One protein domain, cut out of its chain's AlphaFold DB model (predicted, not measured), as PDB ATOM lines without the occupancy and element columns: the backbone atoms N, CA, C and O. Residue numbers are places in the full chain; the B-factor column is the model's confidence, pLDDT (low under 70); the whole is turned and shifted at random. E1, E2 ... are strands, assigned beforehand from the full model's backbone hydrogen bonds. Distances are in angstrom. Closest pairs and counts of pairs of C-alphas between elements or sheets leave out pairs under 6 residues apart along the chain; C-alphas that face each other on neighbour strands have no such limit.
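What this domain is: This is residues 315 to 426 of the 426 residues of the protein "LamGL domain-containing protein" of Verrucomicrobia bacterium (UniProt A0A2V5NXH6). Two strongly twisted sheets lie face to face as a sandwich, their strands crossed at 39 degrees: E1, E2, E3, E5 and E6 form one layer and E4, E7 and E8 the other, with E1 coming beside E8 at one edge. The printed part has 112 residues with eight named strands, E1 to E8 in order, and no named helix; the class is all strand. The first sheet is branched, the second runs E4, E7, E8, and both are antiparallel. The whole is compact, with a radius of gyration of the C-alphas of 13.3 A and spans of 36 by 27 by 24 A.

How they stand to each other: Begin at E1, residues 315 to 319, which forms a hairpin with E2, residues 336 to 345; N 317 and O 342 are 2.9 A apart. On the other side of E2 look for E3, residues 348 to 350, with N 348 and O 345 at 3.0 A, and E6, residues 392 to 398, with N 339 and O 395 at 2.8 A. E1, E2 and E3 form a meander, each strand the antiparallel neighbour of the one before. E5, residues 386 to 389, forms a hairpin with E6, N 387 and O 394 being 3.0 A apart. In the other sheet the inner strand E7, residues 405 to 413, pairs with E4, residues 356 to 363, at N 359 and O 410, 2.9 A, and with E8, residues 416 to 425, at N 409 and O 421, 2.8 A. E8 bends by 62 degrees at residue 419, and the closest C-alphas of E1 and E8 are those of Ala 316 and Gly 419, 4.6 A apart.

Where its parts are: Find C-alpha 315 at (287.219, 276.979, 253.208), where E1 begins. E2 spans 28.9 A, E4 22.4 A, E6 19.1 A, and E7 and E8 26.1 A each; E8 ends at C-alpha 425, (283.801, 252.384, 259.358).

The domain as a whole: The farthest C-alphas, of Arg 333 and Asn 346, are 38.7 A apart. The printed part has no cut; the links E1 to E2 and E4 to E5 are long. Look for pLDDT under 70 in 18 residues, among them 364 to 370 and 372 to 379.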
ATOM      1  N   SER A 315     286.819 278.095 252.355       90.19
ATOM      2  CA  SER A 315     287.219 276.979 253.208       90.19
ATOM      3  C   SER A 315     285.978 276.252 253.692       90.19
ATOM      4  O   SER A 315     285.028 276.880 254.162       90.19
ATOM      5  N   ALA A 316     285.988 274.927 253.594       93.94
ATOM      6  CA  ALA A 316     284.929 274.083 254.112       93.94
ATOM      7  C   ALA A 316     285.275 273.581 255.510       93.94
ATOM      8  O   ALA A 316     286.405 273.175 255.781       93.94
ATOM      9  N   GLN A 317     284.291 273.614 256.403       94.69
ATOM     10  CA  GLN A 317     284.415 273.131 257.773       94.69
ATOM     11  C   GLN A 317     283.451 271.974 257.979       94.69
ATOM     12  O   GLN A 317     282.237 272.150 257.859       94.69
ATOM     13  N   ILE A 318     283.999 270.797 258.286       95.19
ATOM     14  CA  ILE A 318     283.220 269.598 258.591       95.19
ATOM     15  C   ILE A 318     282.345 269.824 259.820       95.19
ATOM     16  O   ILE A 318     282.746 270.457 260.796       95.19
ATOM     17  N   GLN A 319     281.132 269.289 259.747       96.00
ATOM     18  CA  GLN A 319     280.107 269.398 260.769       96.00
ATOM     19  C   GLN A 319     279.677 267.999 261.232       96.00
ATOM     20  O   GLN A 319     279.713 267.046 260.440       96.00
ATOM     21  N   PRO A 320     279.202 267.862 262.485       94.44
ATOM     22  CA  PRO A 320     278.679 266.601 262.993       94.44
ATOM     23  C   PRO A 320     277.654 265.967 262.033       94.44
ATOM     24  O   PRO A 320     276.789 266.663 261.487       94.44
ATOM     25  N   PRO A 321     277.699 264.636 261.831       93.25
ATOM     26  CA  PRO A 321     278.255 263.634 262.747       93.25
ATOM     27  C   PRO A 321     279.725 263.243 262.510       93.25
ATOM     28  O   PRO A 321     280.252 262.410 263.252       93.25
ATOM     29  N   ILE A 322     280.388 263.792 261.488       93.75
ATOM     30  CA  ILE A 322     281.844 263.672 261.363       93.75
ATOM     31  C   ILE A 322     282.457 264.767 262.235       93.75
ATOM     32  O   ILE A 322     282.127 265.941 262.093       93.75
ATOM     33  N   ASN A 323     283.301 264.374 263.179       92.12
ATOM     34  CA  ASN A 323     283.959 265.292 264.085       92.12
ATOM     35  C   ASN A 323     285.178 265.896 263.387       92.12
ATOM     36  O   ASN A 323     285.921 265.198 262.696       92.12
ATOM     37  N   ALA A 324     285.405 267.189 263.605       88.19
ATOM     38  CA  ALA A 324     286.575 267.888 263.076       88.19
ATOM     39  C   ALA A 324     287.904 267.386 263.677       88.19
ATOM     40  O   ALA A 324     288.958 267.644 263.111       88.19
ATOM     41  N   ASP A 325     287.856 266.663 264.800       90.50
ATOM     42  CA  ASP A 325     289.012 266.019 265.439       90.50
ATOM     43  C   ASP A 325     289.344 264.632 264.852       90.50
ATOM     44  O   ASP A 325     290.181 263.921 265.402       90.50
ATOM     45  N   GLU A 326     288.671 264.240 263.762       89.75
ATOM     46  CA  GLU A 326     288.919 263.002 263.010       89.75
ATOM     47  C   GLU A 326     288.596 261.704 263.779       89.75
ATOM     48  O   GLU A 326     288.937 260.604 263.341       89.75
ATOM     49  N   THR A 327     287.884 261.793 264.910       91.62
ATOM     50  CA  THR A 327     287.591 260.633 265.778       91.62
ATOM     51  C   THR A 327     286.324 259.856 265.414       91.62
ATOM     52  O   THR A 327     286.042 258.814 266.013       91.62
ATOM     53  N   SER A 328     285.523 260.341 264.462       94.06
ATOM     54  CA  SER A 328     284.221 259.738 264.159       94.06
ATOM     55  C   SER A 328     284.347 258.328 263.596       94.06
ATOM     56  O   SER A 328     285.045 258.096 262.612       94.06
ATOM     57  N   VAL A 329     283.590 257.383 264.165       92.56
ATOM     58  CA  VAL A 329     283.499 256.001 263.675       92.56
ATOM     59  C   VAL A 329     282.038 255.584 263.538       92.56
ATOM     60  O   VAL A 329     281.284 255.576 264.514       92.56
ATOM     61  N   PHE A 330     281.644 255.177 262.334       90.44
ATOM     62  CA  PHE A 330     280.291 254.738 262.009       90.44
ATOM     63  C   PHE A 330     280.211 253.221 261.846       90.44
ATOM     64  O   PHE A 330     281.200 252.550 261.569       90.44
ATOM     65  N   ASN A 331     279.007 252.676 262.020       86.25
ATOM     66  CA  ASN A 331     278.746 251.265 261.760       86.25
ATOM     67  C   ASN A 331     278.319 251.074 260.300       86.25
ATOM     68  O   ASN A 331     277.385 251.751 259.858       86.25
ATOM     69  N   VAL A 332     278.937 250.126 259.588       73.69
ATOM     70  CA  VAL A 332     278.649 249.847 258.164       73.69
ATOM     71  C   VAL A 332     277.161 249.538 257.924       73.69
ATOM     72  O   VAL A 332     276.618 249.865 256.868       73.69
ATOM     73  N   ARG A 333     276.449 248.997 258.927       75.12
ATOM     74  CA  ARG A 333     275.011 248.659 258.848       75.12
ATOM     75  C   ARG A 333     274.068 249.865 258.784       75.12
ATOM     76  O   ARG A 333     272.879 249.665 258.558       75.12
ATOM     77  N   ARG A 334     274.548 251.097 259.006       67.12
ATOM     78  CA  ARG A 334     273.699 252.305 258.936       67.12
ATOM     79  C   ARG A 334     273.261 252.665 257.515       67.12
ATOM     80  O   ARG A 334     272.360 253.485 257.375       67.12
ATOM     81  N   GLY A 335     273.874 252.086 256.484       78.31
ATOM     82  CA  GLY A 335     273.536 252.315 255.075       78.31
ATOM     83  C   GLY A 335     273.990 253.673 254.527       78.31
ATOM     84  O   GLY A 335     274.348 253.752 253.357       78.31
ATOM     85  N   VAL A 336     274.030 254.722 255.359       85.19
ATOM     86  CA  VAL A 336     274.417 256.086 254.977       85.19
ATOM     87  C   VAL A 336     275.334 256.727 256.023       85.19
ATOM     88  O   VAL A 336     275.049 256.675 257.223       85.19
ATOM     89  N   ILE A 337     276.397 257.391 255.562       88.75
ATOM     90  CA  ILE A 337     277.267 258.275 256.348       88.75
ATOM     91  C   ILE A 337     276.997 259.729 255.939       88.75
ATOM     92  O   ILE A 337     277.331 260.116 254.819       88.75
ATOM     93  N   PRO A 338     276.406 260.558 256.819       89.94
ATOM     94  CA  PRO A 338     276.205 261.970 256.524       89.94
ATOM     95  C   PRO A 338     277.534 262.730 256.611       89.94
ATOM     96  O   PRO A 338     278.082 262.904 257.701       89.94
ATOM     97  N   VAL A 339     278.029 263.214 255.478       91.69
ATOM     98  CA  VAL A 339     279.095 264.213 255.400       91.69
ATOM     99  C   VAL A 339     278.424 265.577 255.348       91.69
ATOM    100  O   VAL A 339     277.676 265.876 254.417       91.69
ATOM    101  N   LYS A 340     278.656 266.399 256.367       94.56
ATOM    102  CA  LYS A 340     278.091 267.745 256.445       94.56
ATOM    103  C   LYS A 340     279.198 268.772 256.525       94.56
ATOM    104  O   LYS A 340     280.183 268.534 257.222       94.56
ATOM    105  N   PHE A 341     279.038 269.904 255.849       94.88
ATOM    106  CA  PHE A 341     280.013 270.987 255.924       94.88
ATOM    107  C   PHE A 341     279.401 272.357 255.639       94.88
ATOM    108  O   PHE A 341     278.478 272.493 254.836       94.88
ATOM    109  N   THR A 342     279.925 273.374 256.315       95.50
ATOM    110  CA  THR A 342     279.630 274.794 256.066       95.50
ATOM    111  C   THR A 342     280.812 275.451 255.365       95.50
ATOM    112  O   THR A 342     281.919 274.908 255.380       95.50
ATOM    113  N   LEU A 343     280.585 276.615 254.752       94.31
ATOM    114  CA  LEU A 343     281.650 277.395 254.132       94.31
ATOM    115  C   LEU A 343     281.955 278.658 254.914       94.31
ATOM    116  O   LEU A 343     281.067 279.350 255.413       94.31
ATOM    117  N   THR A 344     283.237 278.985 254.937       89.88
ATOM    118  CA  THR A 344     283.707 280.336 255.201       89.88
ATOM    119  C   THR A 344     284.293 280.919 253.927       89.88
ATOM    120  O   THR A 344     285.077 280.251 253.253       89.88
ATOM    121  N   GLN A 345     283.966 282.170 253.639       87.00
ATOM    122  CA  GLN A 345     284.603 282.975 252.612       87.00
ATOM    123  C   GLN A 345     285.516 283.987 253.295       87.00
ATOM    124  O   GLN A 345     285.067 284.782 254.121       87.00
ATOM    125  N   ASN A 346     286.811 283.932 252.986       82.25
ATOM    126  CA  ASN A 346     287.842 284.760 253.617       82.25
ATOM    127  C   ASN A 346     287.796 284.684 255.160       82.25
ATOM    128  O   ASN A 346     287.951 285.685 255.853       82.25
ATOM    129  N   GLY A 347     287.527 283.486 255.697       82.25
ATOM    130  CA  GLY A 347     287.427 283.227 257.139       82.25
ATOM    131  C   GLY A 347     286.097 283.619 257.798       82.25
ATOM    132  O   GLY A 347     285.919 283.358 258.985       82.25
ATOM    133  N   VAL A 348     285.143 284.194 257.059       86.44
ATOM    134  CA  VAL A 348     283.809 284.559 257.569       86.44
ATOM    135  C   VAL A 348     282.771 283.557 257.072       86.44
ATOM    136  O   VAL A 348     282.753 283.234 255.890       86.44
ATOM    137  N   SER A 349     281.897 283.058 257.954       92.19
ATOM    138  CA  SER A 349     280.815 282.137 257.565       92.19
ATOM    139  C   SER A 349     279.955 282.736 256.448       92.19
ATOM    140  O   SER A 349     279.534 283.886 256.556       92.19
ATOM    141  N   THR A 350     279.661 281.952 255.408       90.94
ATOM    142  CA  THR A 350     278.844 282.387 254.266       90.94
ATOM    143  C   THR A 350     277.740 281.383 253.935       90.94
ATOM    144  O   THR A 350     277.900 280.180 254.148       90.94
ATOM    145  N   CYS A 351     276.628 281.897 253.402       91.12
ATOM    146  CA  CYS A 351     275.551 281.111 252.795       91.12
ATOM    147  C   CYS A 351     275.547 281.195 251.266       91.12
ATOM    148  O   CYS A 351     274.644 280.649 250.629       91.12
ATOM    149  N   ASP A 352     276.563 281.830 250.684       88.56
ATOM    150  CA  ASP A 352     276.839 281.754 249.256       88.56
ATOM    151  C   ASP A 352     277.511 280.405 248.989       88.56
ATOM    152  O   ASP A 352     278.709 280.213 249.199       88.56
ATOM    153  N   LEU A 353     276.683 279.428 248.622       87.50
ATOM    154  CA  LEU A 353     277.052 278.024 248.494       87.50
ATOM    155  C   LEU A 353     277.143 277.637 247.003       87.50
ATOM    156  O   LEU A 353     276.131 277.238 246.422       87.50
ATOM    157  N   PRO A 354     278.318 277.783 246.354       85.12
ATOM    158  CA  PRO A 354     278.503 277.387 244.957       85.12
ATOM    159  C   PRO A 354     278.435 275.860 244.784       85.12
ATOM    160  O   PRO A 354     278.605 275.120 245.742       85.12
ATOM    161  N   PRO A 355     278.266 275.336 243.563       84.62
ATOM    162  CA  PRO A 355     278.447 273.914 243.290       84.62
ATOM    163  C   PRO A 355     279.684 273.299 243.970       84.62
ATOM    164  O   PRO A 355     280.825 273.615 243.637       84.62
ATOM    165  N   ALA A 356     279.445 272.402 244.925       86.50
ATOM    166  CA  ALA A 356     280.479 271.590 245.551       86.50
ATOM    167  C   ALA A 356     280.459 270.175 244.962       86.50
ATOM    168  O   ALA A 356     279.451 269.756 244.407       86.50
ATOM    169  N   THR A 357     281.559 269.445 245.100       85.75
ATOM    170  CA  THR A 357     281.693 268.001 244.850       85.75
ATOM    171  C   THR A 357     282.514 267.396 245.984       85.75
ATOM    172  O   THR A 357     283.128 268.127 246.768       85.75
ATOM    173  N   ILE A 358     282.543 266.069 246.097       87.06
ATOM    174  CA  ILE A 358     283.430 265.403 247.055       87.06
ATOM    175  C   ILE A 358     284.214 264.256 246.414       87.06
ATOM    176  O   ILE A 358     283.736 263.603 245.486       87.06
ATOM    177  N   ALA A 359     285.404 263.987 246.948       86.31
ATOM    178  CA  ALA A 359     286.206 262.812 246.611       86.31
ATOM    179  C   ALA A 359     286.518 262.018 247.884       86.31
ATOM    180  O   ALA A 359     286.948 262.589 248.882       86.31
ATOM    181  N   VAL A 360     286.291 260.702 247.865       87.56
ATOM    182  CA  VAL A 360     286.528 259.827 249.022       87.56
ATOM    183  C   VAL A 360     287.729 258.926 248.754       87.56
ATOM    184  O   VAL A 360     287.823 258.287 247.707       87.56
ATOM    185  N   TYR A 361     288.622 258.844 249.735       86.44
ATOM    186  CA  TYR A 361     289.843 258.050 249.697       86.44
ATOM    187  C   TYR A 361     289.868 257.089 250.876       86.44
ATOM    188  O   TYR A 361     289.574 257.483 252.006       86.44
ATOM    189  N   ARG A 362     290.279 255.840 250.645       86.56
ATOM    190  CA  ARG A 362     290.613 254.933 251.750       86.56
ATOM    191  C   ARG A 362     292.019 255.245 252.249       86.56
ATOM    192  O   ARG A 362     292.945 255.345 251.447       86.56
ATOM    193  N   THR A 363     292.196 255.361 253.560       82.81
ATOM    194  CA  THR A 363     293.512 255.566 254.170       82.81
ATOM    195  C   THR A 363     294.052 254.231 254.707       82.81
ATOM    196  O   THR A 363     293.338 253.483 255.374       82.81
ATOM    197  N   GLY A 364     295.312 253.900 254.386       65.81
ATOM    198  CA  GLY A 364     296.019 252.715 254.906       65.81
ATOM    199  C   GLY A 364     296.506 251.696 253.859       65.81
ATOM    200  O   GLY A 364     295.720 251.108 253.124       65.81
ATOM    201  N   THR A 365     297.831 251.476 253.860       48.59
ATOM    202  CA  THR A 365     298.641 250.435 253.176       48.59
ATOM    203  C   THR A 365     298.626 250.366 251.641       48.59
ATOM    204  O   THR A 365     298.547 249.281 251.076       48.59
ATOM    205  N   GLY A 366     298.791 251.502 250.952       49.03
ATOM    206  CA  GLY A 366     299.077 251.488 249.504       49.03
ATOM    207  C   GLY A 366     298.944 252.809 248.740       49.03
ATOM    208  O   GLY A 366     298.896 252.785 247.516       49.03
ATOM    209  N   GLY A 367     298.883 253.950 249.434       54.91
ATOM    210  CA  GLY A 367     298.526 255.244 248.845       54.91
ATOM    211  C   GLY A 367     297.032 255.537 248.995       54.91
ATOM    212  O   GLY A 367     296.230 254.620 249.155       54.91
ATOM    213  N   ASN A 368     296.669 256.819 249.000       60.91
ATOM    214  CA  ASN A 368     295.277 257.269 249.031       60.91
ATOM    215  C   ASN A 368     294.604 256.866 247.712       60.91
ATOM    216  O   ASN A 368     294.570 257.649 246.767       60.91
ATOM    217  N   GLN A 369     294.118 255.628 247.620       65.56
ATOM    218  CA  GLN A 369     293.335 255.207 246.467       65.56
ATOM    219  C   GLN A 369     291.973 255.889 246.549       65.56
ATOM    220  O   GLN A 369     291.217 255.697 247.509       65.56
ATOM    221  N   GLN A 370     291.705 256.729 245.552       69.75
ATOM    222  CA  GLN A 370     290.390 257.300 245.325       69.75
ATOM    223  C   GLN A 370     289.406 256.166 245.042       69.75
ATOM    224  O   GLN A 370     289.734 255.207 244.344       69.75
ATOM    225  N   ILE A 371     288.214 256.261 245.616       70.44
ATOM    226  CA  ILE A 371     287.166 255.261 245.440       70.44
ATOM    227  C   ILE A 371     286.164 255.816 244.431       70.44
ATOM    228  O   ILE A 371     285.331 256.648 244.789       70.44
ATOM    229  N   ASP A 372     286.248 255.354 243.180       59.00
ATOM    230  CA  ASP A 372     285.412 255.833 242.064       59.00
ATOM    231  C   ASP A 372     283.907 255.686 242.337       59.00
ATOM    232  O   ASP A 372     283.121 256.569 242.004       59.00
ATOM    233  N   GLU A 373     283.500 254.622 243.036       54.75
ATOM    234  CA  GLU A 373     282.098 254.342 243.396       54.75
ATOM    235  C   GLU A 373     281.498 255.349 244.406       54.75
ATOM    236  O   GLU A 373     280.300 255.307 244.686       54.75
ATOM    237  N   ALA A 374     282.312 256.263 244.950       55.91
ATOM    238  CA  ALA A 374     281.920 257.305 245.902       55.91
ATOM    239  C   ALA A 374     282.227 258.734 245.410       55.91
ATOM    240  O   ALA A 374     282.139 259.686 246.194       55.91
ATOM    241  N   VAL A 375     282.585 258.906 244.132       55.06
ATOM    242  CA  VAL A 375     282.798 260.228 243.528       55.06
ATOM    243  C   VAL A 375     281.449 260.819 243.139       55.06
ATOM    244  O   VAL A 375     280.826 260.412 242.163       55.06
ATOM    245  N   TYR A 376     281.002 261.820 243.894       62.16
ATOM    246  CA  TYR A 376     279.857 262.639 243.508       62.16
ATOM    247  C   TYR A 376     280.406 263.908 242.879       62.16
ATOM    248  O   TYR A 376     280.681 264.900 243.552       62.16
ATOM    249  N   SER A 377     280.616 263.825 241.568       56.88
ATOM    250  CA  SER A 377     281.113 264.910 240.721       56.88
ATOM    251  C   SER A 377     280.011 265.864 240.243       56.88
ATOM    252  O   SER A 377     280.291 266.785 239.481       56.88
ATOM    253  N   GLY A 378     278.758 265.643 240.658       60.12
ATOM    254  CA  GLY A 378     277.636 266.538 240.378       60.12
ATOM    255  C   GLY A 378     277.519 267.660 241.419       60.12
ATOM    256  O   GLY A 378     277.907 267.451 242.569       60.12
ATOM    257  N   PRO A 379     276.979 268.834 241.039       64.94
ATOM    258  CA  PRO A 379     276.752 269.944 241.959       64.94
ATOM    259  C   PRO A 379     275.797 269.539 243.089       64.94
ATOM    260  O   PRO A 379     274.899 268.724 242.883       64.94
ATOM    261  N   ALA A 380     275.947 270.155 244.264       72.38
ATOM    262  CA  ALA A 380     274.919 270.081 245.298       72.38
ATOM    263  C   ALA A 380     273.588 270.606 244.738       72.38
ATOM    264  O   ALA A 380     273.522 271.739 244.255       72.38
ATOM    265  N   ASP A 381     272.543 269.786 244.794       76.81
ATOM    266  CA  ASP A 381     271.225 270.096 244.247       76.81
ATOM    267  C   ASP A 381     270.162 270.135 245.362       76.81
ATOM    268  O   ASP A 381     270.450 270.464 246.516       76.81
ATOM    269  N   THR A 382     268.896 269.885 245.029       68.12
ATOM    270  CA  THR A 382     267.792 269.806 246.002       68.12
ATOM    271  C   THR A 382     267.358 268.364 246.298       68.12
ATOM    272  O   THR A 382     266.349 268.144 246.972       68.12
ATOM    273  N   GLY A 383     268.098 267.371 245.803       71.69
ATOM    274  CA  GLY A 383     267.816 265.947 245.934       71.69
ATOM    275  C   GLY A 383     268.134 265.371 247.318       71.69
ATOM    276  O   GLY A 383     268.594 266.042 248.235       71.69
ATOM    277  N   SER A 384     267.882 264.075 247.514       75.31
ATOM    278  CA  SER A 384     268.044 263.436 248.832       75.31
ATOM    279  C   SER A 384     269.502 263.163 249.225       75.31
ATOM    280  O   SER A 384     269.798 263.016 250.416       75.31
ATOM    281  N   ASN A 385     270.400 263.062 248.241       79.12
ATOM    282  CA  ASN A 385     271.745 262.519 248.440       79.12
ATOM    283  C   ASN A 385     272.824 263.590 248.556       79.12
ATOM    284  O   ASN A 385     273.749 263.402 249.339       79.12
ATOM    285  N   PHE A 386     272.705 264.702 247.834       87.12
ATOM    286  CA  PHE A 386     273.641 265.807 247.952       87.12
ATOM    287  C   PHE A 386     272.923 267.135 247.793       87.12
ATOM    288  O   PHE A 386     272.596 267.541 246.686       87.12
ATOM    289  N   ARG A 387     272.671 267.801 248.916       89.00
ATOM    290  CA  ARG A 387     271.839 268.999 248.928       89.00
ATOM    291  C   ARG A 387     272.363 270.083 249.828       89.00
ATOM    292  O   ARG A 387     273.175 269.831 250.718       89.00
ATOM    293  N   ILE A 388     271.801 271.264 249.644       91.06
ATOM    294  CA  ILE A 388     271.913 272.362 250.592       91.06
ATOM    295  C   ILE A 388     270.707 272.327 251.532       91.06
ATOM    296  O   ILE A 388     269.559 272.262 251.097       91.06
ATOM    297  N   ASP A 389     270.971 272.377 252.832       90.44
ATOM    298  CA  ASP A 389     269.963 272.427 253.884       90.44
ATOM    299  C   ASP A 389     270.439 273.394 254.968       90.44
ATOM    300  O   ASP A 389     271.530 273.235 255.508       90.44
ATOM    301  N   SER A 390     269.642 274.421 255.268       90.00
ATOM    302  CA  SER A 390     269.935 275.386 256.337       90.00
ATOM    303  C   SER A 390     271.351 276.005 256.257       90.00
ATOM    304  O   SER A 390     272.051 276.077 257.264       90.00
ATOM    305  N   CYS A 391     271.774 276.455 255.063       91.81
ATOM    306  CA  CYS A 391     273.106 277.043 254.814       91.81
ATOM    307  C   CYS A 391     274.284 276.064 255.052       91.81
ATOM    308  O   CYS A 391     275.401 276.434 255.407       91.81
ATOM    309  N   GLN A 392     274.044 274.776 254.826       93.69
ATOM    310  CA  GLN A 392     275.035 273.720 254.975       93.69
ATOM    311  C   GLN A 392     274.880 272.706 253.843       93.69
ATOM    312  O   GLN A 392     273.764 272.374 253.446       93.69
ATOM    313  N   TYR A 393     275.992 272.169 253.353       94.00
ATOM    314  CA  TYR A 393     275.941 271.007 252.478       94.00
ATOM    315  C   TYR A 393     275.699 269.756 253.301       94.00
ATOM    316  O   TYR A 393     276.372 269.515 254.307       94.00
ATOM    317  N   VAL A 394     274.767 268.935 252.841       92.38
ATOM    318  CA  VAL A 394     274.479 267.625 253.401       92.38
ATOM    319  C   VAL A 394     274.635 266.599 252.300       92.38
ATOM    320  O   VAL A 394     273.871 266.574 251.333       92.38
ATOM    321  N   TYR A 395     275.612 265.727 252.490       88.75
ATOM    322  CA  TYR A 395     275.899 264.631 251.597       88.75
ATOM    323  C   TYR A 395     275.708 263.291 252.310       88.75
ATOM    324  O   TYR A 395     276.257 263.050 253.381       88.75
ATOM    325  N   ASN A 396     274.906 262.416 251.720       88.19
ATOM    326  CA  ASN A 396     274.548 261.115 252.265       88.19
ATOM    327  C   ASN A 396     275.333 260.022 251.529       88.19
ATOM    328  O   ASN A 396     274.844 259.431 250.568       88.19
ATOM    329  N   LEU A 397     276.552 259.752 252.001       85.44
ATOM    330  CA  LEU A 397     277.438 258.741 251.429       85.44
ATOM    331  C   LEU A 397     276.883 257.342 251.679       85.44
ATOM    332  O   LEU A 397     276.686 256.973 252.835       85.44
ATOM    333  N   SER A 398     276.691 256.534 250.639       82.94
ATOM    334  CA  SER A 398     276.316 255.134 250.852       82.94
ATOM    335  C   SER A 398     277.457 254.370 251.528       82.94
ATOM    336  O   SER A 398     278.549 254.248 250.975       82.94
ATOM    337  N   SER A 399     277.206 253.815 252.716       79.88
ATOM    338  CA  SER A 399     278.186 252.967 253.403       79.88
ATOM    339  C   SER A 399     278.247 251.559 252.817       79.88
ATOM    340  O   SER A 399     279.176 250.828 253.126       79.88
ATOM    341  N   SER A 400     277.286 251.150 251.979       73.56
ATOM    342  CA  SER A 400     277.259 249.793 251.417       73.56
ATOM    343  C   SER A 400     278.378 249.540 250.407       73.56
ATOM    344  O   SER A 400     278.793 248.397 250.246       73.56
ATOM    345  N   ALA A 401     278.863 250.594 249.746       68.19
ATOM    346  CA  ALA A 401     280.014 250.540 248.842       68.19
ATOM    347  C   ALA A 401     281.358 250.615 249.596       68.19
ATOM    348  O   ALA A 401     282.422 250.418 249.018       68.19
ATOM    349  N   LEU A 402     281.328 250.897 250.903       76.19
ATOM    350  CA  LEU A 402     282.514 251.149 251.710       76.19
ATOM    351  C   LEU A 402     282.668 250.042 252.760       76.19
ATOM    352  O   LEU A 402     281.848 249.882 253.660       76.19
ATOM    353  N   GLY A 403     283.727 249.242 252.642       79.94
ATOM    354  CA  GLY A 403     284.070 248.245 253.657       79.94
ATOM    355  C   GLY A 403     284.525 248.869 254.991       79.94
ATOM    356  O   GLY A 403     284.645 250.084 255.118       79.94
ATOM    357  N   PRO A 404     284.835 248.050 256.011       87.00
ATOM    358  CA  PRO A 404     285.485 248.543 257.221       87.00
ATOM    359  C   PRO A 404     286.841 249.190 256.908       87.00
ATOM    360  O   PRO A 404     287.620 248.672 256.103       87.00
ATOM    361  N   GLY A 405     287.157 250.305 257.556       88.50
ATOM    362  CA  GLY A 405     288.404 251.033 257.323       88.50
ATOM    363  C   GLY A 405     288.306 252.507 257.679       88.50
ATOM    364  O   GLY A 405     287.274 252.968 258.159       88.50
ATOM    365  N   THR A 406     289.383 253.243 257.430       90.25
ATOM    366  CA  THR A 406     289.429 254.694 257.616       90.25
ATOM    367  C   THR A 406     289.351 255.378 256.259       90.25
ATOM    368  O   THR A 406     289.947 254.921 255.280       90.25
ATOM    369  N   TYR A 407     288.584 256.459 256.199       89.50
ATOM    370  CA  TYR A 407     288.270 257.175 254.974       89.50
ATOM    371  C   TYR A 407     288.512 258.666 255.166       89.50
ATOM    372  O   TYR A 407     288.123 259.233 256.187       89.50
ATOM    373  N   ARG A 408     289.131 259.292 254.166       91.06
ATOM    374  CA  ARG A 408     289.234 260.746 254.030       91.06
ATOM    375  C   ARG A 408     288.252 261.202 252.958       91.06
ATOM    376  O   ARG A 408     288.206 260.607 251.884       91.06
ATOM    377  N   VAL A 409     287.483 262.240 253.248       90.38
ATOM    378  CA  VAL A 409     286.635 262.930 252.276       90.38
ATOM    379  C   VAL A 409     287.207 264.311 252.008       90.38
ATOM    380  O   VAL A 409     287.392 265.088 252.940       90.38
ATOM    381  N   ASP A 410     287.462 264.604 250.740       91.12
ATOM    382  CA  ASP A 410     287.876 265.916 250.259       91.12
ATOM    383  C   ASP A 410     286.662 266.652 249.723       91.12
ATOM    384  O   ASP A 410     285.881 266.098 248.949       91.12
ATOM    385  N   ILE A 411     286.504 267.894 250.164       90.88
ATOM    386  CA  ILE A 411     285.425 268.787 249.768       90.88
ATOM    387  C   ILE A 411     285.979 269.708 248.701       90.88
ATOM    388  O   ILE A 411     286.902 270.477 248.975       90.88
ATOM    389  N   ASN A 412     285.403 269.643 247.506       86.50
ATOM    390  CA  ASN A 412     285.893 270.367 246.350       86.50
ATOM    391  C   ASN A 412     284.885 271.421 245.886       86.50
ATOM    392  O   ASN A 412     283.712 271.112 245.698       86.50
ATOM    393  N   ILE A 413     285.337 272.648 245.645       82.94
ATOM    394  CA  ILE A 413     284.557 273.724 245.015       82.94
ATOM    395  C   ILE A 413     285.370 274.247 243.841       82.94
ATOM    396  O   ILE A 413     286.556 274.518 244.003       82.94
ATOM    397  N   ASN A 414     284.760 274.357 242.658       73.94
ATOM    398  CA  ASN A 414     285.454 274.762 241.424       73.94
ATOM    399  C   ASN A 414     286.726 273.925 241.161       73.94
ATOM    400  O   ASN A 414     287.776 274.430 240.769       73.94
ATOM    401  N   GLY A 415     286.658 272.625 241.470       71.88
ATOM    402  CA  GLY A 415     287.789 271.700 241.354       71.88
ATOM    403  C   GLY A 415     288.899 271.880 242.400       71.88
ATOM    404  O   GLY A 415     289.903 271.181 242.309       71.88
ATOM    405  N   GLN A 416     288.732 272.770 243.385       77.81
ATOM    406  CA  GLN A 416     289.685 272.997 244.475       77.81
ATOM    407  C   GLN A 416     289.256 272.313 245.754       77.81
ATOM    408  O   GLN A 416     288.143 272.551 246.218       77.81
ATOM    409  N   THR A 417     290.155 271.554 246.379       87.25
ATOM    410  CA  THR A 417     289.922 271.053 247.735       87.25
ATOM    411  C   THR A 417     289.948 272.211 248.727       87.25
ATOM    412  O   THR A 417     291.002 272.757 249.042       87.25
ATOM    413  N   VAL A 418     288.772 272.574 249.235       90.38
ATOM    414  CA  VAL A 418     288.563 273.675 250.191       90.38
ATOM    415  C   VAL A 418     288.473 273.184 251.639       90.38
ATOM    416  O   VAL A 418     288.425 273.978 252.573       90.38
ATOM    417  N   GLY A 419     288.439 271.873 251.855       92.25
ATOM    418  CA  GLY A 419     288.449 271.263 253.180       92.25
ATOM    419  C   GLY A 419     288.419 269.743 253.091       92.25
ATOM    420  O   GLY A 419     288.230 269.178 252.014       92.25
ATOM    421  N   SER A 420     288.599 269.071 254.223       93.50
ATOM    422  CA  SER A 420     288.481 267.616 254.294       93.50
ATOM    423  C   SER A 420     287.972 267.149 255.654       93.50
ATOM    424  O   SER A 420     288.010 267.899 256.627       93.50
ATOM    425  N   GLY A 421     287.516 265.900 255.720       92.69
ATOM    426  CA  GLY A 421     287.171 265.208 256.960       92.69
ATOM    427  C   GLY A 421     287.655 263.767 256.953       92.69
ATOM    428  O   GLY A 421     287.851 263.185 255.887       92.69
ATOM    429  N   ILE A 422     287.815 263.181 258.136       92.81
ATOM    430  CA  ILE A 422     288.183 261.772 258.295       92.81
ATOM    431  C   ILE A 422     287.141 261.061 259.153       92.81
ATOM    432  O   ILE A 422     286.650 261.604 260.144       92.81
ATOM    433  N   PHE A 423     286.792 259.838 258.759       92.56
ATOM    434  CA  PHE A 423     285.935 258.960 259.546       92.56
ATOM    435  C   PHE A 423     286.328 257.488 259.382       92.56
ATOM    436  O   PHE A 423     286.865 257.068 258.359       92.56
ATOM    437  N   GLY A 424     286.026 256.687 260.400       91.75
ATOM    438  CA  GLY A 424     286.145 255.235 260.373       91.75
ATOM    439  C   GLY A 424     284.815 254.535 260.092       91.75
ATOM    440  O   GLY A 424     283.746 255.026 260.461       91.75
ATOM    441  N   LEU A 425     284.890 253.345 259.504       90.12
ATOM    442  CA  LEU A 425     283.801 252.384 259.358       90.12
ATOM    443  C   LEU A 425     284.163 251.072 260.055       90.12
ATOM    444  O   LEU A 425     285.258 250.543 259.846       90.12
ATOM    445  N   LYS A 426     283.235 250.544 260.861       89.25
ATOM    446  CA  LYS A 426     283.371 249.265 261.573       89.25
ATOM    447  C   LYS A 426     282.144 248.369 261.465       89.25
ATOM    448  O   LYS A 426     281.016 248.902 261.313       89.25
TER     449      LYS A 426